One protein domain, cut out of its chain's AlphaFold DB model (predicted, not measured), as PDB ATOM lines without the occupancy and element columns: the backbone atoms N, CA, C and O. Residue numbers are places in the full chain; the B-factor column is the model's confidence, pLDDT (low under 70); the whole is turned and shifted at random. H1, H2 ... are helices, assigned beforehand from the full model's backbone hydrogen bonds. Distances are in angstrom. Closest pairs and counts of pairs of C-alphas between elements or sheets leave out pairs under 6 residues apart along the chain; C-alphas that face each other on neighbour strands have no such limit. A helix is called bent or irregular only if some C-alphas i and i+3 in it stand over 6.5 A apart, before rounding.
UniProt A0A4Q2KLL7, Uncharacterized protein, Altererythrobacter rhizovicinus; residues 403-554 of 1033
ATOM      1  N   TRP A 403      16.083  11.680 112.404       92.94
ATOM      2  CA  TRP A 403      16.040  12.005 110.977       92.94
ATOM      3  C   TRP A 403      17.154  12.947 110.507       92.94
ATOM      4  O   TRP A 403      17.546  12.881 109.351       92.94
ATOM      5  N   HIS A 404      17.765  13.748 111.380       91.25
ATOM      6  CA  HIS A 404      18.914  14.575 111.001       91.25
ATOM      7  C   HIS A 404      20.175  13.753 110.694       91.25
ATOM      8  O   HIS A 404      21.085  14.246 110.032       91.25
ATOM      9  N   ARG A 405      20.219  12.482 111.117       91.19
ATOM     10  CA  ARG A 405      21.323  11.544 110.852       91.19
ATOM     11  C   ARG A 405      21.062  10.646 109.637       91.19
ATOM     12  O   ARG A 405      21.815   9.702 109.398       91.19
ATOM     13  N   VAL A 406      20.023  10.942 108.848       93.88
ATOM     14  CA  VAL A 406      19.556  10.088 107.747       93.88
ATOM     15  C   VAL A 406      20.631   9.787 106.701       93.88
ATOM     16  O   VAL A 406      20.694   8.658 106.232       93.88
ATOM     17  N   ARG A 407      21.530  10.732 106.380       93.75
ATOM     18  CA  ARG A 407      22.603  10.506 105.391       93.75
ATOM     19  C   ARG A 407      23.536   9.369 105.809       93.75
ATOM     20  O   ARG A 407      23.772   8.455 105.028       93.75
ATOM     21  N   SER A 408      24.014   9.389 107.056       93.75
ATOM     22  CA  SER A 408      24.866   8.317 107.587       93.75
ATOM     23  C   SER A 408      24.110   6.994 107.674       93.75
ATOM     24  O   SER A 408      24.679   5.952 107.371       93.75
ATOM     25  N   ILE A 409      22.834   7.033 108.068       94.94
ATOM     26  CA  ILE A 409      21.988   5.840 108.165       94.94
ATOM     27  C   ILE A 409      21.791   5.194 106.788       94.94
ATOM     28  O   ILE A 409      21.950   3.984 106.653       94.94
ATOM     29  N   VAL A 410      21.481   5.989 105.763       96.44
ATOM     30  CA  VAL A 410      21.292   5.502 104.390       96.44
ATOM     31  C   VAL A 410      22.604   4.989 103.800       96.44
ATOM     32  O   VAL A 410      22.593   3.954 103.142       96.44
ATOM     33  N   ALA A 411      23.739   5.628 104.094       96.12
ATOM     34  CA  ALA A 411      25.049   5.117 103.693       96.12
ATOM     35  C   ALA A 411      25.341   3.732 104.307       96.12
ATOM     36  O   ALA A 411      25.775   2.825 103.598       96.12
ATOM     37  N   SER A 412      25.043   3.536 105.599       96.12
ATOM     38  CA  SER A 412      25.152   2.223 106.250       96.12
ATOM     39  C   SER A 412      24.173   1.202 105.671       96.12
ATOM     40  O   SER A 412      24.566   0.065 105.428       96.12
ATOM     41  N   ALA A 413      22.926   1.605 105.404       97.12
ATOM     42  CA  ALA A 413      21.930   0.735 104.781       97.12
ATOM     43  C   ALA A 413      22.381   0.283 103.395       97.12
ATOM     44  O   ALA A 413      22.243  -0.886 103.061       97.12
ATOM     45  N   ARG A 414      22.993   1.169 102.611       95.81
ATOM     46  CA  ARG A 414      23.541   0.807 101.310       95.81
ATOM     47  C   ARG A 414      24.714  -0.152 101.402       95.81
ATOM     48  O   ARG A 414      24.778  -1.090 100.623       95.81
ATOM     49  N   ALA A 415      25.633   0.068 102.340       96.44
ATOM     50  CA  ALA A 415      26.751  -0.849 102.549       96.44
ATOM     51  C   ALA A 415      26.286  -2.277 102.907       96.44
ATOM     52  O   ALA A 415      27.046  -3.224 102.730       96.44
ATOM     53  N   ALA A 416      25.049  -2.419 103.392       96.31
ATOM     54  CA  ALA A 416      24.380  -3.683 103.681       96.31
ATOM     55  C   ALA A 416      23.320  -4.088 102.627       96.31
ATOM     56  O   ALA A 416      22.501  -4.961 102.910       96.31
ATOM     57  N   ASP A 417      23.292  -3.447 101.451       95.94
ATOM     58  CA  ASP A 417      22.314  -3.671 100.369       95.94
ATOM     59  C   ASP A 417      20.833  -3.552 100.810       95.94
ATOM     60  O   ASP A 417      19.937  -4.218 100.290       95.94
ATOM     61  N   ALA A 418      20.560  -2.689 101.793       97.75
ATOM     62  CA  ALA A 418      19.256  -2.521 102.433       97.75
ATOM     63  C   ALA A 418      18.584  -1.159 102.165       97.75
ATOM     64  O   ALA A 418      17.450  -0.941 102.596       97.75
ATOM     65  N   ASP A 419      19.233  -0.226 101.463       97.62
ATOM     66  CA  ASP A 419      18.715   1.136 101.262       97.62
ATOM     67  C   ASP A 419      17.497   1.205 100.320       97.62
ATOM     68  O   ASP A 419      16.557   1.952 100.596       97.62
ATOM     69  N   ILE A 420      17.438   0.382  99.269       98.00
ATOM     70  CA  ILE A 420      16.238   0.259  98.416       98.00
ATOM     71  C   ILE A 420      15.050  -0.299  99.213       98.00
ATOM     72  O   ILE A 420      13.929   0.201  99.094       98.00
ATOM     73  N   VAL A 421      15.288  -1.285 100.082       98.31
ATOM     74  CA  VAL A 421      14.253  -1.856 100.961       98.31
ATOM     75  C   VAL A 421      13.794  -0.831 102.003       98.31
ATOM     76  O   VAL A 421      12.596  -0.709 102.256       98.31
ATOM     77  N   LEU A 422      14.710  -0.019 102.538       98.38
ATOM     78  CA  LEU A 422      14.375   1.127 103.384       98.38
ATOM     79  C   LEU A 422      13.503   2.153 102.636       98.38
ATOM     80  O   LEU A 422      12.530   2.664 103.192       98.38
ATOM     81  N   GLY A 423      13.798   2.407 101.357       97.88
ATOM     82  CA  GLY A 423      12.947   3.204 100.474       97.88
ATOM     83  C   GLY A 423      11.536   2.621 100.334       97.88
ATOM     84  O   GLY A 423      10.557   3.357 100.452       97.88
ATOM     85  N   ALA A 424      11.408   1.300 100.161       98.38
ATOM     86  CA  ALA A 424      10.114   0.613 100.096       98.38
ATOM     87  C   ALA A 424       9.294   0.800 101.382       98.38
ATOM     88  O   ALA A 424       8.101   1.114 101.324       98.38
ATOM     89  N   VAL A 425       9.944   0.661 102.542       98.50
ATOM     90  CA  VAL A 425       9.333   0.907 103.855       98.50
ATOM     91  C   VAL A 425       8.816   2.341 103.956       98.50
ATOM     92  O   VAL A 425       7.662   2.558 104.337       98.50
ATOM     93  N   ALA A 426       9.644   3.321 103.593       98.25
ATOM     94  CA  ALA A 426       9.285   4.730 103.673       98.25
ATOM     95  C   ALA A 426       8.105   5.083 102.754       98.25
ATOM     96  O   ALA A 426       7.160   5.747 103.192       98.25
ATOM     97  N   ILE A 427       8.113   4.576 101.514       98.44
ATOM     98  CA  ILE A 427       6.999   4.710 100.564       98.44
ATOM     99  C   ILE A 427       5.728   4.127 101.174       98.44
ATOM    100  O   ILE A 427       4.709   4.818 101.234       98.44
ATOM    101  N   ARG A 428       5.783   2.885 101.676       97.94
ATOM    102  CA  ARG A 428       4.619   2.205 102.257       97.94
ATOM    103  C   ARG A 428       4.061   2.950 103.463       97.94
ATOM    104  O   ARG A 428       2.843   3.066 103.568       97.94
ATOM    105  N   GLN A 429       4.915   3.447 104.355       97.88
ATOM    106  CA  GLN A 429       4.498   4.156 105.567       97.88
ATOM    107  C   GLN A 429       3.830   5.499 105.255       97.88
ATOM    108  O   GLN A 429       2.811   5.837 105.856       97.88
ATOM    109  N   LEU A 430       4.368   6.266 104.302       97.69
ATOM    110  CA  LEU A 430       3.774   7.542 103.898       97.69
ATOM    111  C   LEU A 430       2.482   7.329 103.093       97.69
ATOM    112  O   LEU A 430       1.461   7.947 103.404       97.69
ATOM    113  N   ALA A 431       2.496   6.407 102.122       97.56
ATOM    114  CA  ALA A 431       1.343   6.082 101.279       97.56
ATOM    115  C   ALA A 431       0.139   5.576 102.084       97.56
ATOM    116  O   ALA A 431      -1.002   5.858 101.725       97.56
ATOM    117  N   SER A 432       0.378   4.865 103.189       96.94
ATOM    118  CA  SER A 432      -0.676   4.297 104.031       96.94
ATOM    119  C   SER A 432      -1.103   5.176 105.205       96.94
ATOM    120  O   SER A 432      -1.965   4.761 105.978       96.94
ATOM    121  N   ARG A 433      -0.510   6.369 105.363       95.12
ATOM    122  CA  ARG A 433      -0.691   7.243 106.537       95.12
ATOM    123  C   ARG A 433      -0.329   6.559 107.858       95.12
ATOM    124  O   ARG A 433      -1.102   6.586 108.809       95.12
ATOM    125  N   ASP A 434       0.869   5.989 107.915       95.25
ATOM    126  CA  ASP A 434       1.417   5.296 109.088       95.25
ATOM    127  C   ASP A 434       0.720   3.990 109.478       95.25
ATOM    128  O   ASP A 434       0.949   3.482 110.576       95.25
ATOM    129  N   ALA A 435      -0.117   3.416 108.606       95.12
ATOM    130  CA  ALA A 435      -0.711   2.114 108.888       95.12
ATOM    131  C   ALA A 435       0.382   1.041 108.976       95.12
ATOM    132  O   ALA A 435       1.258   0.993 108.101       95.12
ATOM    133  N   ARG A 436       0.286   0.172 109.996       94.44
ATOM    134  CA  ARG A 436       1.196  -0.965 110.217       94.44
ATOM    135  C   ARG A 436       1.420  -1.751 108.924       94.44
ATOM    136  O   ARG A 436       0.505  -1.895 108.107       94.44
ATOM    137  N   ALA A 437       2.641  -2.236 108.747       93.50
ATOM    138  CA  ALA A 437       3.046  -3.000 107.574       93.50
ATOM    139  C   ALA A 437       3.843  -4.232 108.004       93.50
ATOM    140  O   ALA A 437       4.657  -4.150 108.914       93.50
ATOM    141  N   ASN A 438       3.636  -5.366 107.348       93.75
ATOM    142  CA  ASN A 438       4.476  -6.556 107.492       93.75
ATOM    143  C   ASN A 438       5.149  -6.903 106.150       93.75
ATOM    144  O   ASN A 438       4.991  -6.186 105.162       93.75
ATOM    145  N   ALA A 439       5.903  -8.002 106.088       93.50
ATOM    146  CA  ALA A 439       6.613  -8.396 104.868       93.50
ATOM    147  C   ALA A 439       5.680  -8.573 103.649       93.50
ATOM    148  O   ALA A 439       6.042  -8.189 102.538       93.50
ATOM    149  N   SER A 440       4.451  -9.067 103.850       93.44
ATOM    150  CA  SER A 440       3.466  -9.225 102.765       93.44
ATOM    151  C   SER A 440       2.932  -7.892 102.233       93.44
ATOM    152  O   SER A 440       2.582  -7.805 101.060       93.44
ATOM    153  N   ASP A 441       2.929  -6.839 103.059       94.56
ATOM    154  CA  ASP A 441       2.570  -5.482 102.634       94.56
ATOM    155  C   ASP A 441       3.665  -4.820 101.785       94.56
ATOM    156  O   ASP A 441       3.361  -3.944 100.974       94.56
ATOM    157  N   LEU A 442       4.933  -5.203 101.980       96.31
ATOM    158  CA  LEU A 442       6.076  -4.666 101.231       96.31
ATOM    159  C   LEU A 442       6.366  -5.447  99.949       96.31
ATOM    160  O   LEU A 442       6.871  -4.864  98.989       96.31
ATOM    161  N   ALA A 443       6.034  -6.739  99.913       96.38
ATOM    162  CA  ALA A 443       6.329  -7.622  98.787       96.38
ATOM    163  C   ALA A 443       5.908  -7.060  97.410       96.38
ATOM    164  O   ALA A 443       6.716  -7.151  96.487       96.38
ATOM    165  N   PRO A 444       4.732  -6.417  97.233       97.31
ATOM    166  CA  PRO A 444       4.355  -5.840  95.940       97.31
ATOM    167  C   PRO A 444       5.262  -4.687  95.485       97.31
ATOM    168  O   PRO A 444       5.598  -4.599  94.304       97.31
ATOM    169  N   LEU A 445       5.710  -3.834  96.417       98.00
ATOM    170  CA  LEU A 445       6.653  -2.749  96.122       98.00
ATOM    171  C   LEU A 445       8.017  -3.322  95.733       98.00
ATOM    172  O   LEU A 445       8.584  -2.953  94.709       98.00
ATOM    173  N   LEU A 446       8.516  -4.278  96.514       98.19
ATOM    174  CA  LEU A 446       9.810  -4.915  96.275       98.19
ATOM    175  C   LEU A 446       9.831  -5.701  94.956       98.19
ATOM    176  O   LEU A 446      10.811  -5.628  94.217       98.19
ATOM    177  N   ALA A 447       8.725  -6.365  94.611       97.81
ATOM    178  CA  ALA A 447       8.550  -7.011  93.316       97.81
ATOM    179  C   ALA A 447       8.563  -5.995  92.161       97.81
ATOM    180  O   ALA A 447       9.205  -6.243  91.141       97.81
ATOM    181  N   ALA A 448       7.923  -4.827  92.323       97.25
ATOM    182  CA  ALA A 448       7.981  -3.749  91.332       97.25
ATOM    183  C   ALA A 448       9.412  -3.205  91.141       97.25
ATOM    184  O   ALA A 448       9.804  -2.889  90.020       97.25
ATOM    185  N   ALA A 449      10.207  -3.159  92.214       97.25
ATOM    186  CA  ALA A 449      11.635  -2.831  92.184       97.25
ATOM    187  C   ALA A 449      12.547  -3.986  91.726       97.25
ATOM    188  O   ALA A 449      13.761  -3.803  91.667       97.25
ATOM    189  N   GLN A 450      12.000  -5.163  91.407       97.31
ATOM    190  CA  GLN A 450      12.769  -6.359  91.035       97.31
ATOM    191  C   GLN A 450      13.783  -6.797  92.111       97.31
ATOM    192  O   GLN A 450      14.844  -7.334  91.799       97.31
ATOM    193  N   VAL A 451      13.463  -6.579  93.390       97.00
ATOM    194  CA  VAL A 451      14.274  -7.060  94.518       97.00
ATOM    195  C   VAL A 451      13.938  -8.528  94.783       97.00
ATOM    196  O   VAL A 451      12.773  -8.878  94.983       97.00
ATOM    197  N   ALA A 452      14.953  -9.395  94.798       96.00
ATOM    198  CA  ALA A 452      14.773 -10.818  95.082       96.00
ATOM    199  C   ALA A 452      14.257 -11.048  96.522       96.00
ATOM    200  O   ALA A 452      14.746 -10.378  97.440       96.00
ATOM    201  N   PRO A 453      13.329 -11.997  96.761       95.50
ATOM    202  CA  PRO A 453      12.769 -12.258  98.091       95.50
ATOM    203  C   PRO A 453      13.827 -12.514  99.171       95.50
ATOM    204  O   PRO A 453      13.759 -11.935 100.250       95.50
ATOM    205  N   GLU A 454      14.863 -13.294  98.865       95.38
ATOM    206  CA  GLU A 454      15.925 -13.624  99.820       95.38
ATOM    207  C   GLU A 454      16.787 -12.399 100.160       95.38
ATOM    208  O   GLU A 454      17.304 -12.279 101.271       95.38
ATOM    209  N   ALA A 455      16.968 -11.482  99.204       95.62
ATOM    210  CA  ALA A 455      17.658 -10.215  99.443       95.62
ATOM    211  C   ALA A 455      16.803  -9.282 100.310       95.62
ATOM    212  O   ALA A 455      17.322  -8.673 101.245       95.62
ATOM    213  N   ALA A 456      15.492  -9.231 100.056       96.12
ATOM    214  CA  ALA A 456      14.550  -8.479 100.874       96.12
ATOM    215  C   ALA A 456      14.512  -8.976 102.327       96.12
ATOM    216  O   ALA A 456      14.552  -8.161 103.244       96.12
ATOM    217  N   GLU A 457      14.483 -10.292 102.551       96.25
ATOM    218  CA  GLU A 457      14.501 -10.877 103.896       96.25
ATOM    219  C   GLU A 457      15.776 -10.511 104.666       96.25
ATOM    220  O   GLU A 457      15.692 -10.064 105.813       96.25
ATOM    221  N   ARG A 458      16.952 -10.617 104.027       97.12
ATOM    222  CA  ARG A 458      18.228 -10.203 104.640       97.12
ATOM    223  C   ARG A 458      18.252  -8.712 104.968       97.12
ATOM    224  O   ARG A 458      18.648  -8.341 106.070       97.12
ATOM    225  N   ALA A 459      17.794  -7.868 104.045       97.81
ATOM    226  CA  ALA A 459      17.722  -6.426 104.256       97.81
ATOM    227  C   ALA A 459      16.756  -6.061 105.394       97.81
ATOM    228  O   ALA A 459      17.100  -5.251 106.248       97.81
ATOM    229  N   ILE A 460      15.572  -6.681 105.462       97.44
ATOM    230  CA  ILE A 460      14.606  -6.462 106.551       97.44
ATOM    231  C   ILE A 460      15.203  -6.879 107.900       97.44
ATOM    232  O   ILE A 460      15.080  -6.131 108.872       97.44
ATOM    233  N   ALA A 461      15.872  -8.035 107.968       95.75
ATOM    234  CA  ALA A 461      16.539  -8.491 109.185       95.75
ATOM    235  C   ALA A 461      17.608  -7.491 109.653       95.75
ATOM    236  O   ALA A 461      17.635  -7.123 110.827       95.75
ATOM    237  N   TRP A 462      18.420  -6.976 108.724       97.44
ATOM    238  CA  TRP A 462      19.417  -5.951 109.024       97.44
ATOM    239  C   TRP A 462      18.775  -4.640 109.504       97.44
ATOM    240  O   TRP A 462      19.189  -4.076 110.515       97.44
ATOM    241  N   LEU A 463      17.709  -4.167 108.845       96.94
ATOM    242  CA  LEU A 463      16.992  -2.951 109.251       96.94
ATOM    243  C   LEU A 463      16.384  -3.077 110.660       96.94
ATOM    244  O   LEU A 463      16.364  -2.091 111.402       96.94
ATOM    245  N   LEU A 464      15.899  -4.267 111.039       92.69
ATOM    246  CA  LEU A 464      15.396  -4.557 112.388       92.69
ATOM    247  C   LEU A 464      16.514  -4.486 113.429       92.69
ATOM    248  O   LEU A 464      16.352  -3.836 114.462       92.69
ATOM    249  N   GLU A 465      17.655  -5.114 113.142       90.25
ATOM    250  CA  GLU A 465      18.826  -5.107 114.021       90.25
ATOM    251  C   GLU A 465      19.340  -3.681 114.265       90.25
ATOM    252  O   GLU A 465      19.607  -3.292 115.404       90.25
ATOM    253  N   GLN A 466      19.376  -2.858 113.213       91.06
ATOM    254  CA  GLN A 466      19.786  -1.454 113.287       91.06
ATOM    255  C   GLN A 466      18.698  -0.510 113.833       91.06
ATOM    256  O   GLN A 466      18.931   0.696 113.934       91.06
ATOM    257  N   ARG A 467      17.509  -1.024 114.191       91.62
ATOM    258  CA  ARG A 467      16.350  -0.241 114.673       91.62
ATOM    259  C   ARG A 467      15.893   0.846 113.691       91.62
ATOM    260  O   ARG A 467      15.441   1.922 114.083       91.62
ATOM    261  N   LEU A 468      16.009   0.560 112.397       94.19
ATOM    262  CA  LEU A 468      15.526   1.409 111.301       94.19
ATOM    263  C   LEU A 468      14.106   1.037 110.856       94.19
ATOM    264  O   LEU A 468      13.495   1.763 110.069       94.19
ATOM    265  N   VAL A 469      13.571  -0.054 111.405       94.94
ATOM    266  CA  VAL A 469      12.155  -0.430 111.386       94.94
ATOM    267  C   VAL A 469      11.714  -0.877 112.785       94.94
ATOM    268  O   VAL A 469      12.546  -1.312 113.581       94.94
ATOM    269  N   LEU A 470      10.427  -0.730 113.116       91.56
ATOM    270  CA  LEU A 470       9.942  -0.869 114.496       91.56
ATOM    271  C   LEU A 470      10.013  -2.304 115.040       91.56
ATOM    272  O   LEU A 470      10.512  -2.510 116.146       91.56
ATOM    273  N   ALA A 471       9.475  -3.279 114.304       88.25
ATOM    274  CA  ALA A 471       9.412  -4.678 114.726       88.25
ATOM    275  C   ALA A 471       9.153  -5.620 113.540       88.25
ATOM    276  O   ALA A 471       8.682  -5.199 112.488       88.25
ATOM    277  N   ALA A 472       9.392  -6.924 113.709       86.38
ATOM    278  CA  ALA A 472       9.183  -7.911 112.640       86.38
ATOM    279  C   ALA A 472       7.723  -7.980 112.141       86.38
ATOM    280  O   ALA A 472       7.468  -8.304 110.983       86.38
ATOM    281  N   ASN A 473       6.759  -7.648 113.004       86.81
ATOM    282  CA  ASN A 473       5.333  -7.552 112.679       86.81
ATOM    283  C   ASN A 473       4.861  -6.113 112.388       86.81
ATOM    284  O   ASN A 473       3.666  -5.897 112.182       86.81
ATOM    285  N   ASP A 474       5.775  -5.142 112.400       93.00
ATOM    286  CA  ASP A 474       5.515  -3.736 112.112       93.00
ATOM    287  C   ASP A 474       6.763  -3.083 111.498       93.00
ATOM    288  O   ASP A 474       7.597  -2.485 112.172       93.00
ATOM    289  N   LEU A 475       6.897  -3.222 110.185       96.00
ATOM    290  CA  LEU A 475       8.043  -2.782 109.399       96.00
ATOM    291  C   LEU A 475       8.039  -1.277 109.109       96.00
ATOM    292  O   LEU A 475       8.709  -0.853 108.180       96.00
ATOM    293  N   ARG A 476       7.290  -0.452 109.850       96.88
ATOM    294  CA  ARG A 476       7.342   1.014 109.713       96.88
ATOM    295  C   ARG A 476       8.706   1.546 110.153       96.88
ATOM    296  O   ARG A 476       9.303   1.006 111.082       96.88
ATOM    297  N   CYS A 477       9.177   2.639 109.550       96.88
ATOM    298  CA  CYS A 477      10.308   3.377 110.104       96.88
ATOM    299  C   CYS A 477       9.948   4.000 111.469       96.88
ATOM    300  O   CYS A 477       8.765   4.235 111.738       96.88
ATOM    301  N   PRO A 478      10.947   4.377 112.298       94.94
ATOM    302  CA  PRO A 478      10.716   4.908 113.642       94.94
ATOM    303  C   PRO A 478       9.812   6.146 113.706       94.94
ATOM    304  O   PRO A 478       9.194   6.398 114.739       94.94
ATOM    305  N   HIS A 479       9.744   6.939 112.631       94.81
ATOM    306  CA  HIS A 479       8.924   8.145 112.560       94.81
ATOM    307  C   HIS A 479       8.677   8.575 111.103       94.81
ATOM    308  O   HIS A 479       9.583   8.484 110.279       94.81
ATOM    309  N   GLN A 480       7.513   9.160 110.796       94.12
ATOM    310  CA  GLN A 480       7.184   9.625 109.437       94.12
ATOM    311  C   GLN A 480       8.149  10.691 108.888       94.12
ATOM    312  O   GLN A 480       8.445  10.690 107.697       94.12
ATOM    313  N   ARG A 481       8.666  11.595 109.741       93.44
ATOM    314  CA  ARG A 481       9.711  12.562 109.325       93.44
ATOM    315  C   ARG A 481      10.975  11.846 108.847       93.44
ATOM    316  O   ARG A 481      11.572  12.282 107.879       93.44
ATOM    317  N   PHE A 482      11.358  10.730 109.470       96.31
ATOM    318  CA  PHE A 482      12.490   9.944 108.980       96.31
ATOM    319  C   PHE A 482      12.175   9.328 107.611       96.31
ATOM    320  O   PHE A 482      12.982   9.458 106.700       96.31
ATOM    321  N   SER A 483      10.972   8.780 107.419       96.75
ATOM    322  CA  SER A 483      10.514   8.266 106.118       96.75
ATOM    323  C   SER A 483      10.493   9.337 105.018       96.75
ATOM    324  O   SER A 483      10.730   9.032 103.856       96.75
ATOM    325  N   ALA A 484      10.223  10.598 105.358       94.94
ATOM    326  CA  ALA A 484      10.300  11.710 104.409       94.94
ATOM    327  C   ALA A 484      11.751  12.079 104.051       94.94
ATOM    328  O   ALA A 484      12.056  12.373 102.896       94.94
ATOM    329  N   GLU A 485      12.651  12.038 105.033       94.62
ATOM    330  CA  GLU A 485      14.047  12.462 104.890       94.62
ATOM    331  C   GLU A 485      14.939  11.403 104.211       94.62
ATOM    332  O   GLU A 485      16.023  11.741 103.741       94.62
ATOM    333  N   VAL A 486      14.514  10.131 104.103       95.44
ATOM    334  CA  VAL A 486      15.323   9.085 103.433       95.44
ATOM    335  C   VAL A 486      15.405   9.245 101.915       95.44
ATOM    336  O   VAL A 486      16.361   8.761 101.315       95.44
ATOM    337  N   PHE A 487      14.444   9.920 101.272       94.50
ATOM    338  CA  PHE A 487      14.390   9.980  99.806       94.50
ATOM    339  C   PHE A 487      15.612  10.666  99.191       94.50
ATOM    340  O   PHE A 487      16.208  10.114  98.269       94.50
ATOM    341  N   ASP A 488      16.007  11.837  99.697       94.19
ATOM    342  CA  ASP A 488      17.134  12.592  99.136       94.19
ATOM    343  C   ASP A 488      18.472  11.836  99.186       94.19
ATOM    344  O   ASP A 488      19.102  11.719  98.134       94.19
ATOM    345  N   PRO A 489      18.934  11.294 100.330       94.44
ATOM    346  CA  PRO A 489      20.179  10.530 100.367       94.44
ATOM    347  C   PRO A 489      20.108   9.235  99.553       94.44
ATOM    348  O   PRO A 489      21.073   8.918  98.860       94.44
ATOM    349  N   ILE A 490      18.970   8.521  99.559       95.19
ATOM    350  CA  ILE A 490      18.809   7.329  98.711       95.19
ATOM    351  C   ILE A 490      19.002   7.737  97.247       95.19
ATOM    352  O   ILE A 490      19.896   7.226  96.581       95.19
ATOM    353  N   LEU A 491      18.229   8.702  96.747       94.81
ATOM    354  CA  LEU A 491      18.262   9.095  95.336       94.81
ATOM    355  C   LEU A 491      19.577   9.760  94.917       94.81
ATOM    356  O   LEU A 491      20.048   9.513  93.805       94.81
ATOM    357  N   THR A 492      20.168  10.587  95.786       93.69
ATOM    358  CA  THR A 492      21.434  11.283  95.512       93.69
ATOM    359  C   THR A 492      22.522  10.273  95.218       93.69
ATOM    360  O   THR A 492      23.151  10.340  94.160       93.69
ATOM    361  N   ASP A 493      22.697   9.321  96.128       89.38
ATOM    362  CA  ASP A 493      23.848   8.447  96.065       89.38
ATOM    363  C   ASP A 493      23.562   7.224  95.159       89.38
ATOM    364  O   ASP A 493      24.505   6.544  94.767       89.38
ATOM    365  N   GLN A 494      22.299   6.899  94.842       92.00
ATOM    366  CA  GLN A 494      21.947   5.774  93.962       92.00
ATOM    367  C   GLN A 494      22.334   6.034  92.499       92.00
ATOM    368  O   GLN A 494      22.325   7.176  92.021       92.00
ATOM    369  N   ASP A 495      22.614   4.954  91.771       92.94
ATOM    370  CA  ASP A 495      22.828   4.998  90.328       92.94
ATOM    371  C   ASP A 495      21.498   5.084  89.551       92.94
ATOM    372  O   ASP A 495      20.416   5.299  90.108       92.94
ATOM    373  N   LYS A 496      21.567   4.980  88.221       93.44
ATOM    374  CA  LYS A 496      20.376   5.073  87.371       93.44
ATOM    375  C   LYS A 496      19.387   3.931  87.633       93.44
ATOM    376  O   LYS A 496      18.181   4.181  87.612       93.44
ATOM    377  N   ASP A 497      19.882   2.724  87.880       94.31
ATOM    378  CA  ASP A 497      19.048   1.539  88.052       94.31
ATOM    379  C   ASP A 497      18.375   1.571  89.428       94.31
ATOM    380  O   ASP A 497      17.153   1.437  89.509       94.31
ATOM    381  N   GLY A 498      19.111   1.913  90.487       94.81
ATOM    382  CA  GLY A 498      18.556   2.112  91.827       94.81
ATOM    383  C   GLY A 498      17.504   3.223  91.884       94.81
ATOM    384  O   GLY A 498      16.437   3.062  92.485       94.81
ATOM    385  N   ARG A 499      17.721   4.342  91.178       95.62
ATOM    386  CA  ARG A 499      16.686   5.387  91.030       95.62
ATOM    387  C   ARG A 499      15.445   4.854  90.315       95.62
ATOM    388  O   ARG A 499      14.328   5.170  90.723       95.62
ATOM    389  N   GLN A 500      15.618   4.028  89.283       96.19
ATOM    390  CA  GLN A 500      14.501   3.416  88.565       96.19
ATOM    391  C   GLN A 500      13.723   2.422  89.443       96.19
ATOM    392  O   GLN A 500      12.497   2.364  89.336       96.19
ATOM    393  N   GLN A 501      14.390   1.703  90.350       97.50
ATOM    394  CA  GLN A 501      13.736   0.848  91.346       97.50
ATOM    395  C   GLN A 501      12.837   1.663  92.285       97.50
ATOM    396  O   GLN A 501      11.675   1.308  92.485       97.50
ATOM    397  N   VAL A 502      13.323   2.799  92.803       96.88
ATOM    398  CA  VAL A 502      12.508   3.706  93.635       96.88
ATOM    399  C   VAL A 502      11.298   4.235  92.861       96.88
ATOM    400  O   VAL A 502      10.182   4.226  93.381       96.88
ATOM    401  N   VAL A 503      11.485   4.632  91.600       96.62
ATOM    402  CA  VAL A 503      10.389   5.084  90.725       96.62
ATOM    403  C   VAL A 503       9.357   3.980  90.487       96.62
ATOM    404  O   VAL A 503       8.157   4.257  90.507       96.62
ATOM    405  N   ALA A 504       9.788   2.730  90.307       97.88
ATOM    406  CA  ALA A 504       8.882   1.598  90.139       97.88
ATOM    407  C   ALA A 504       8.027   1.353  91.395       97.88
ATOM    408  O   ALA A 504       6.816   1.158  91.284       97.88
ATOM    409  N   MET A 505       8.623   1.452  92.590       98.25
ATOM    410  CA  MET A 505       7.885   1.372  93.859       98.25
ATOM    411  C   MET A 505       6.885   2.518  94.018       98.25
ATOM    412  O   MET A 505       5.739   2.286  94.399       98.25
ATOM    413  N   MET A 506       7.293   3.747  93.690       97.38
ATOM    414  CA  MET A 506       6.409   4.918  93.705       97.38
ATOM    415  C   MET A 506       5.214   4.725  92.765       97.38
ATOM    416  O   MET A 506       4.076   4.940  93.173       97.38
ATOM    417  N   GLY A 507       5.458   4.271  91.532       97.12
ATOM    418  CA  GLY A 507       4.409   3.974  90.556       97.12
ATOM    419  C   GLY A 507       3.436   2.900  91.044       97.12
ATOM    420  O   GLY A 507       2.224   3.072  90.930       97.12
ATOM    421  N   HIS A 508       3.951   1.829  91.655       97.88
ATOM    422  CA  HIS A 508       3.113   0.785  92.243       97.88
ATOM    423  C   HIS A 508       2.235   1.328  93.378       97.88
ATOM    424  O   HIS A 508       1.031   1.082  93.390       97.88
ATOM    425  N   ALA A 509       2.804   2.115  94.298       97.88
ATOM    426  CA  ALA A 509       2.049   2.722  95.394       97.88
ATOM    427  C   ALA A 509       0.944   3.665  94.885       97.88
ATOM    428  O   ALA A 509      -0.179   3.614  95.379       97.88
ATOM    429  N   LEU A 510       1.239   4.496  93.877       97.12
ATOM    430  CA  LEU A 510       0.274   5.422  93.267       97.12
ATOM    431  C   LEU A 510      -0.886   4.698  92.567       97.12
ATOM    432  O   LEU A 510      -2.012   5.202  92.563       97.12
ATOM    433  N   ALA A 511      -0.621   3.520  92.000       96.81
ATOM    434  CA  ALA A 511      -1.621   2.691  91.336       96.81
ATOM    435  C   ALA A 511      -2.433   1.802  92.295       96.81
ATOM    436  O   ALA A 511      -3.496   1.319  91.906       96.81
ATOM    437  N   ASP A 512      -1.974   1.584  93.532       96.31
ATOM    438  CA  ASP A 512      -2.637   0.683  94.477       96.31
ATOM    439  C   ASP A 512      -3.949   1.294  95.020       96.31
ATOM    440  O   ASP A 512      -3.924   2.291  95.761       96.31
ATOM    441  N   PRO A 513      -5.125   0.703  94.717       93.88
ATOM    442  CA  PRO A 513      -6.406   1.202  95.209       93.88
ATOM    443  C   PRO A 513      -6.554   1.086  96.733       93.88
ATOM    444  O   PRO A 513      -7.386   1.790  97.305       93.88
ATOM    445  N   LYS A 514      -5.756   0.240  97.403       94.25
ATOM    446  CA  LYS A 514      -5.758   0.106  98.868       94.25
ATOM    447  C   LYS A 514      -5.105   1.297  99.564       94.25
ATOM    448  O   LYS A 514      -5.397   1.541 100.734       94.25
ATOM    449  N   MET A 515      -4.238   2.042  98.874       96.50
ATOM    450  CA  MET A 515      -3.590   3.215  99.458       96.50
ATOM    451  C   MET A 515      -4.573   4.391  99.510       96.50
ATOM    452  O   MET A 515      -5.157   4.741  98.477       96.50
ATOM    453  N   PRO A 516      -4.780   5.032 100.677       96.50
ATOM    454  CA  PRO A 516      -5.674   6.179 100.795       96.50
ATOM    455  C   PRO A 516      -5.143   7.378  99.999       96.50
ATOM    456  O   PRO A 516      -3.950   7.683 100.049       96.50
ATOM    457  N   LEU A 517      -6.034   8.134  99.339       96.31
ATOM    458  CA  LEU A 517      -5.651   9.321  98.557       96.31
ATOM    459  C   LEU A 517      -4.834  10.325  99.378       96.31
ATOM    460  O   LEU A 517      -3.854  10.879  98.889       96.31
ATOM    461  N   ALA A 518      -5.195  10.523 100.648       94.94
ATOM    462  CA  ALA A 518      -4.474  11.427 101.542       94.94
ATOM    463  C   ALA A 518      -3.037  10.959 101.834       94.94
ATOM    464  O   ALA A 518      -2.146  11.791 102.014       94.94
ATOM    465  N   GLY A 519      -2.800   9.645 101.877       96.44
ATOM    466  CA  GLY A 519      -1.463   9.088 102.060       96.44
ATOM    467  C   GLY A 519      -0.612   9.233 100.802       96.44
ATOM    468  O   GLY A 519       0.514   9.710 100.887       96.44
ATOM    469  N   LEU A 520      -1.178   8.968  99.622       96.56
ATOM    470  CA  LEU A 520      -0.503   9.208  98.339       96.56
ATOM    471  C   LEU A 520      -0.169  10.692  98.118       96.56
ATOM    472  O   LEU A 520       0.945  11.031  97.723       96.56
ATOM    473  N   ALA A 521      -1.090  11.596  98.458       94.44
ATOM    474  CA  ALA A 521      -0.843  13.035  98.411       94.44
ATOM    475  C   ALA A 521       0.281  13.463  99.373       94.44
ATOM    476  O   ALA A 521       1.105  14.321  99.041       94.44
ATOM    477  N   SER A 522       0.332  12.852 100.563       94.88
ATOM    478  CA  SER A 522       1.400  13.080 101.541       94.88
ATOM    479  C   SER A 522       2.737  12.549 101.030       94.88
ATOM    480  O   SER A 522       3.720  13.278 101.085       94.88
ATOM    481  N   LEU A 523       2.766  11.338 100.469       96.06
ATOM    482  CA  LEU A 523       3.949  10.738  99.853       96.06
ATOM    483  C   LEU A 523       4.538  11.652  98.773       96.06
ATOM    484  O   LEU A 523       5.720  11.968  98.842       96.06
ATOM    485  N   LEU A 524       3.720  12.137  97.832       94.56
ATOM    486  CA  LEU A 524       4.174  13.091  96.815       94.56
ATOM    487  C   LEU A 524       4.703  14.377  97.466       94.56
ATOM    488  O   LEU A 524       5.832  14.787  97.212       94.56
ATOM    489  N   THR A 525       3.950  14.976  98.394       92.81
ATOM    490  CA  THR A 525       4.399  16.196  99.088       92.81
ATOM    491  C   THR A 525       5.773  16.011  99.741       92.81
ATOM    492  O   THR A 525       6.658  16.841  99.538       92.81
ATOM    493  N   GLN A 526       5.963  14.927 100.501       93.06
ATOM    494  CA  GLN A 526       7.222  14.640 101.190       93.06
ATOM    495  C   GLN A 526       8.347  14.331 100.201       93.06
ATOM    496  O   GLN A 526       9.446  14.855 100.348       93.06
ATOM    497  N   PHE A 527       8.064  13.572  99.140       92.75
ATOM    498  CA  PHE A 527       9.026  13.295  98.079       92.75
ATOM    499  C   PHE A 527       9.537  14.587  97.428       92.75
ATOM    500  O   PHE A 527      10.744  14.769  97.290       92.75
ATOM    501  N   ARG A 528       8.644  15.536  97.109       90.12
ATOM    502  CA  ARG A 528       9.034  16.868  96.617       90.12
ATOM    503  C   ARG A 528       9.860  17.639  97.645       90.12
ATOM    504  O   ARG A 528      10.822  18.302  97.277       90.12
ATOM    505  N   MET A 529       9.447  17.613  98.910       89.00
ATOM    506  CA  MET A 529      10.084  18.386  99.980       89.00
ATOM    507  C   MET A 529      11.420  17.804 100.453       89.00
ATOM    508  O   MET A 529      12.166  18.528 101.110       89.00
ATOM    509  N   SER A 530      11.744  16.561 100.082       83.19
ATOM    510  CA  SER A 530      13.003  15.893 100.444       83.19
ATOM    511  C   SER A 530      14.251  16.683 100.032       83.19
ATOM    512  O   SER A 530      15.287  16.580 100.685       83.19
ATOM    513  N   ARG A 531      14.155  17.534  98.999       78.31
ATOM    514  CA  ARG A 531      15.236  18.434  98.583       78.31
ATOM    515  C   ARG A 531      14.696  19.778  98.094       78.31
ATOM    516  O   ARG A 531      13.728  19.845  97.340       78.31
ATOM    517  N   ARG A 532      15.336  20.879  98.513       64.62
ATOM    518  CA  ARG A 532      14.848  22.259  98.286       64.62
ATOM    519  C   ARG A 532      14.794  22.696  96.815       64.62
ATOM    520  O   ARG A 532      14.065  23.631  96.502       64.62
ATOM    521  N   ASP A 533      15.562  22.059  95.941       70.69
ATOM    522  CA  ASP A 533      15.692  22.353  94.505       70.69
ATOM    523  C   ASP A 533      14.762  21.499  93.621       70.69
ATOM    524  O   ASP A 533      14.727  21.701  92.410       70.69
ATOM    525  N   ILE A 534      13.965  20.596  94.213       79.38
ATOM    526  CA  ILE A 534      12.873  19.872  93.536       79.38
ATOM    527  C   ILE A 534      13.376  18.904  92.430       79.38
ATOM    528  O   ILE A 534      12.587  18.343  91.666       79.38
ATOM    529  N   ILE A 535      14.683  18.609  92.386       86.25
ATOM    530  CA  ILE A 535      15.352  17.856  91.299       86.25
ATOM    531  C   ILE A 535      14.827  16.436  91.075       86.25
ATOM    532  O   ILE A 535      15.059  15.864  90.013       86.25
ATOM    533  N   TRP A 536      14.156  15.847  92.069       89.69
ATOM    534  CA  TRP A 536      13.656  14.474  92.002       89.69
ATOM    535  C   TRP A 536      12.268  14.375  91.375       89.69
ATOM    536  O   TRP A 536      11.899  13.314  90.880       89.69
ATOM    537  N   THR A 537      11.497  15.464  91.349       90.06
ATOM    538  CA  THR A 537      10.133  15.449  90.794       90.06
ATOM    539  C   THR A 537      10.040  15.010  89.328       90.06
ATOM    540  O   THR A 537       9.103  14.264  89.044       90.06
ATOM    541  N   PRO A 538      11.004  15.304  88.422       90.88
ATOM    542  CA  PRO A 538      10.951  14.813  87.042       90.88
ATOM    543  C   PRO A 538      11.042  13.284  86.915       90.88
ATOM    544  O   PRO A 538      10.724  12.742  85.857       90.88
ATOM    545  N   LEU A 539      11.467  12.570  87.968       91.50
ATOM    546  CA  LEU A 539      11.464  11.103  87.988       91.50
ATOM    547  C   LEU A 539      10.038  10.527  87.998       91.50
ATOM    548  O   LEU A 539       9.810   9.425  87.498       91.50
ATOM    549  N   ILE A 540       9.072  11.269  88.546       93.06
ATOM    550  CA  ILE A 540       7.668  10.863  88.613       93.06
ATOM    551  C   ILE A 540       6.948  11.398  87.375       93.06
ATOM    552  O   ILE A 540       6.407  12.501  87.356       93.06
ATOM    553  N   ARG A 541       6.979  10.597  86.309       90.31
ATOM    554  CA  ARG A 541       6.383  10.933  85.012       90.31
ATOM    555  C   ARG A 541       4.852  10.888  85.059       90.31
ATOM    556  O   ARG A 541       4.254  10.196  85.882       90.31
ATOM    557  N   ARG A 542       4.216  11.593  84.117       91.12
ATOM    558  CA  ARG A 542       2.753  11.688  83.987       91.12
ATOM    559  C   ARG A 542       2.048  10.328  83.976       91.12
ATOM    560  O   ARG A 542       1.047  10.184  84.664       91.12
ATOM    561  N   ASP A 543       2.575   9.347  83.249       92.25
ATOM    562  CA  ASP A 543       2.000   7.999  83.144       92.25
ATOM    563  C   ASP A 543       1.920   7.277  84.500       92.25
ATOM    564  O   ASP A 543       0.982   6.522  84.739       92.25
ATOM    565  N   LEU A 544       2.842   7.558  85.428       93.50
ATOM    566  CA  LEU A 544       2.806   7.000  86.786       93.50
ATOM    567  C   LEU A 544       1.750   7.667  87.679       93.50
ATOM    568  O   LEU A 544       1.311   7.077  88.664       93.50
ATOM    569  N   LEU A 545       1.355   8.899  87.355       94.75
ATOM    570  CA  LEU A 545       0.387   9.679  88.125       94.75
ATOM    571  C   LEU A 545      -1.053   9.455  87.659       94.75
ATOM    572  O   LEU A 545      -1.968   9.701  88.437       94.75
ATOM    573  N   GLU A 546      -1.273   8.989  86.428       93.56
ATOM    574  CA  GLU A 546      -2.613   8.824  85.843       93.56
ATOM    575  C   GLU A 546      -3.575   7.997  86.717       93.56
ATOM    576  O   GLU A 546      -4.645   8.524  87.035       93.56
ATOM    577  N   PRO A 547      -3.208   6.809  87.242       94.94
ATOM    578  CA  PRO A 547      -4.098   6.045  88.122       94.94
ATOM    579  C   PRO A 547      -4.513   6.813  89.387       94.94
ATOM    580  O   PRO A 547      -5.658   6.745  89.837       94.94
ATOM    581  N   PHE A 548      -3.581   7.574  89.963       96.31
ATOM    582  CA  PHE A 548      -3.833   8.403  91.137       96.31
ATOM    583  C   PHE A 548      -4.712   9.616  90.804       96.31
ATOM    584  O   PHE A 548      -5.631   9.947  91.559       96.31
ATOM    585  N   LEU A 549      -4.463  10.266  89.666       95.19
ATOM    586  CA  LEU A 549      -5.234  11.417  89.201       95.19
ATOM    587  C   LEU A 549      -6.671  11.028  88.854       95.19
ATOM    588  O   LEU A 549      -7.590  11.748  89.237       95.19
ATOM    589  N   ASP A 550      -6.885   9.881  88.215       95.19
ATOM    590  CA  ASP A 550      -8.224   9.369  87.907       95.19
ATOM    591  C   ASP A 550      -9.044   9.148  89.182       95.19
ATOM    592  O   ASP A 550     -10.217   9.532  89.256       95.19
ATOM    593  N   ARG A 551      -8.407   8.614  90.233       97.06
ATOM    594  CA  ARG A 551      -9.024   8.490  91.559       97.06
ATOM    595  C   ARG A 551      -9.316   9.855  92.185       97.06
ATOM    596  O   ARG A 551     -10.400  10.033  92.732       97.06
ATOM    597  N   CYS A 552      -8.402  10.823  92.074       96.69
ATOM    598  CA  CYS A 552      -8.628  12.186  92.567       96.69
ATOM    599  C   CYS A 552      -9.840  12.843  91.889       96.69
ATOM    600  O   CYS A 552     -10.700  13.404  92.564       96.69
ATOM    601  N   TRP A 553      -9.945  12.749  90.562       96.00
ATOM    602  CA  TRP A 553     -11.057  13.331  89.801       96.00
ATOM    603  C   TRP A 553     -12.388  12.601  90.000       96.00
ATOM    604  O   TRP A 553     -13.446  13.189  89.766       96.00
ATOM    605  N   SER A 554     -12.340  11.352  90.463       95.94
ATOM    606  CA  SER A 554     -13.513  10.527  90.770       95.94
ATOM    607  C   SER A 554     -13.920  10.568  92.248       95.94
ATOM    608  O   SER A 554     -14.843   9.855  92.636       95.94
TER     609      SER A 554
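AT A GLANCE: This is residues 403 to 554 of the 1033 residues of an uncharacterized protein of Altererythrobacter rhizovicinus (UniProt A0A4Q2KLL7). One helix, H2, runs through the middle of a compact all-helix body, and seven helices, H1 and H3 to H8, pack round it, mostly crossing it at steep angles, while H9 packs on H7 and H8 away from H2. H7 runs beside H2 at a small angle, H3 and H4 pack on one side of H2, H5 and H8 on another, while H1 and H4 lie toward one end of the longest axis and H9 at the other. The printed part has 152 residues with nine named helices, H1 to H9 in order, and no named strand. The radius of gyration of the C-alphas is 14.1 A, and the C-alphas span 43 by 33 by 26 A.

IN THESE COORDINATES: H1, residues 403 to 415, begins with C-alpha 403 at (16.040, 12.005, 110.977) and is 18.7 A long. H2, residues 419 to 431, is 18.1 A long and has its C-alpha 419 at (18.715, 1.136, 101.262). H3 is residues 439 to 448; H4, residues 453 to 465, is 18.5 A long. H5 is residues 480 to 485 and H6 residues 487 to 493. H7, residues 496 to 511, is the longest at 22.5 A. H8, residues 517 to 529, is 18.2 A long. H9, residues 542 to 553, ends with C-alpha 553 at (-11.057, 13.331, 89.801). H1, H3 and H9 are irregular, H3 only just: C-alphas 404 and 407 are 7.9 A apart, 441 and 444 6.9 A, and 544 and 547 7.1 A.

HOW THE PARTS SIT: H2 is the hub, touching seven helices. H1 touches it only at the corner, the closest C-alphas being those of Ala 413 and Asp 419, 4.8 A apart. H3 touches H2, with C-alphas 445 and 424 closest at 6.3 A. H4 touches residues 421 to 422 of H2 alone, about perpendicular at 80 degrees, with C-alphas 459 and 421 closest at 6.6 A. H5 touches H2, with C-alphas 483 and 426 closest at 4.5 A. H6 touches residues 419 to 423 of H2 alone, with C-alphas 490 and 419 closest at 6.7 A. H7 touches H2 at a shallow tilt of 22 degrees, the same way, with C-alphas 505 and 424 closest at 6.7 A. H8 touches residues 427 to 431 of H2 alone, with C-alphas 519 and 431 closest at 4.2 A. H8 and H9 form a helical hairpin, with C-alphas 517 and 552 closest at 7.3 A; H2 and H9 are apart. Every O i to N i+4 pair is within hydrogen-bond range in H2, H4, H5, H6, H7 and H8, against 7 of 9 in H1, 4 of 6 in H3 and 6 of 8 in H9.

THE WHOLE: The two C-alphas farthest apart, those of Ala 415 and Ser 554, are 43.5 A apart. The printed part has no cut. The links H4 to H5 and H8 to H9 are long. Residue 532 alone has a pLDDT under 70.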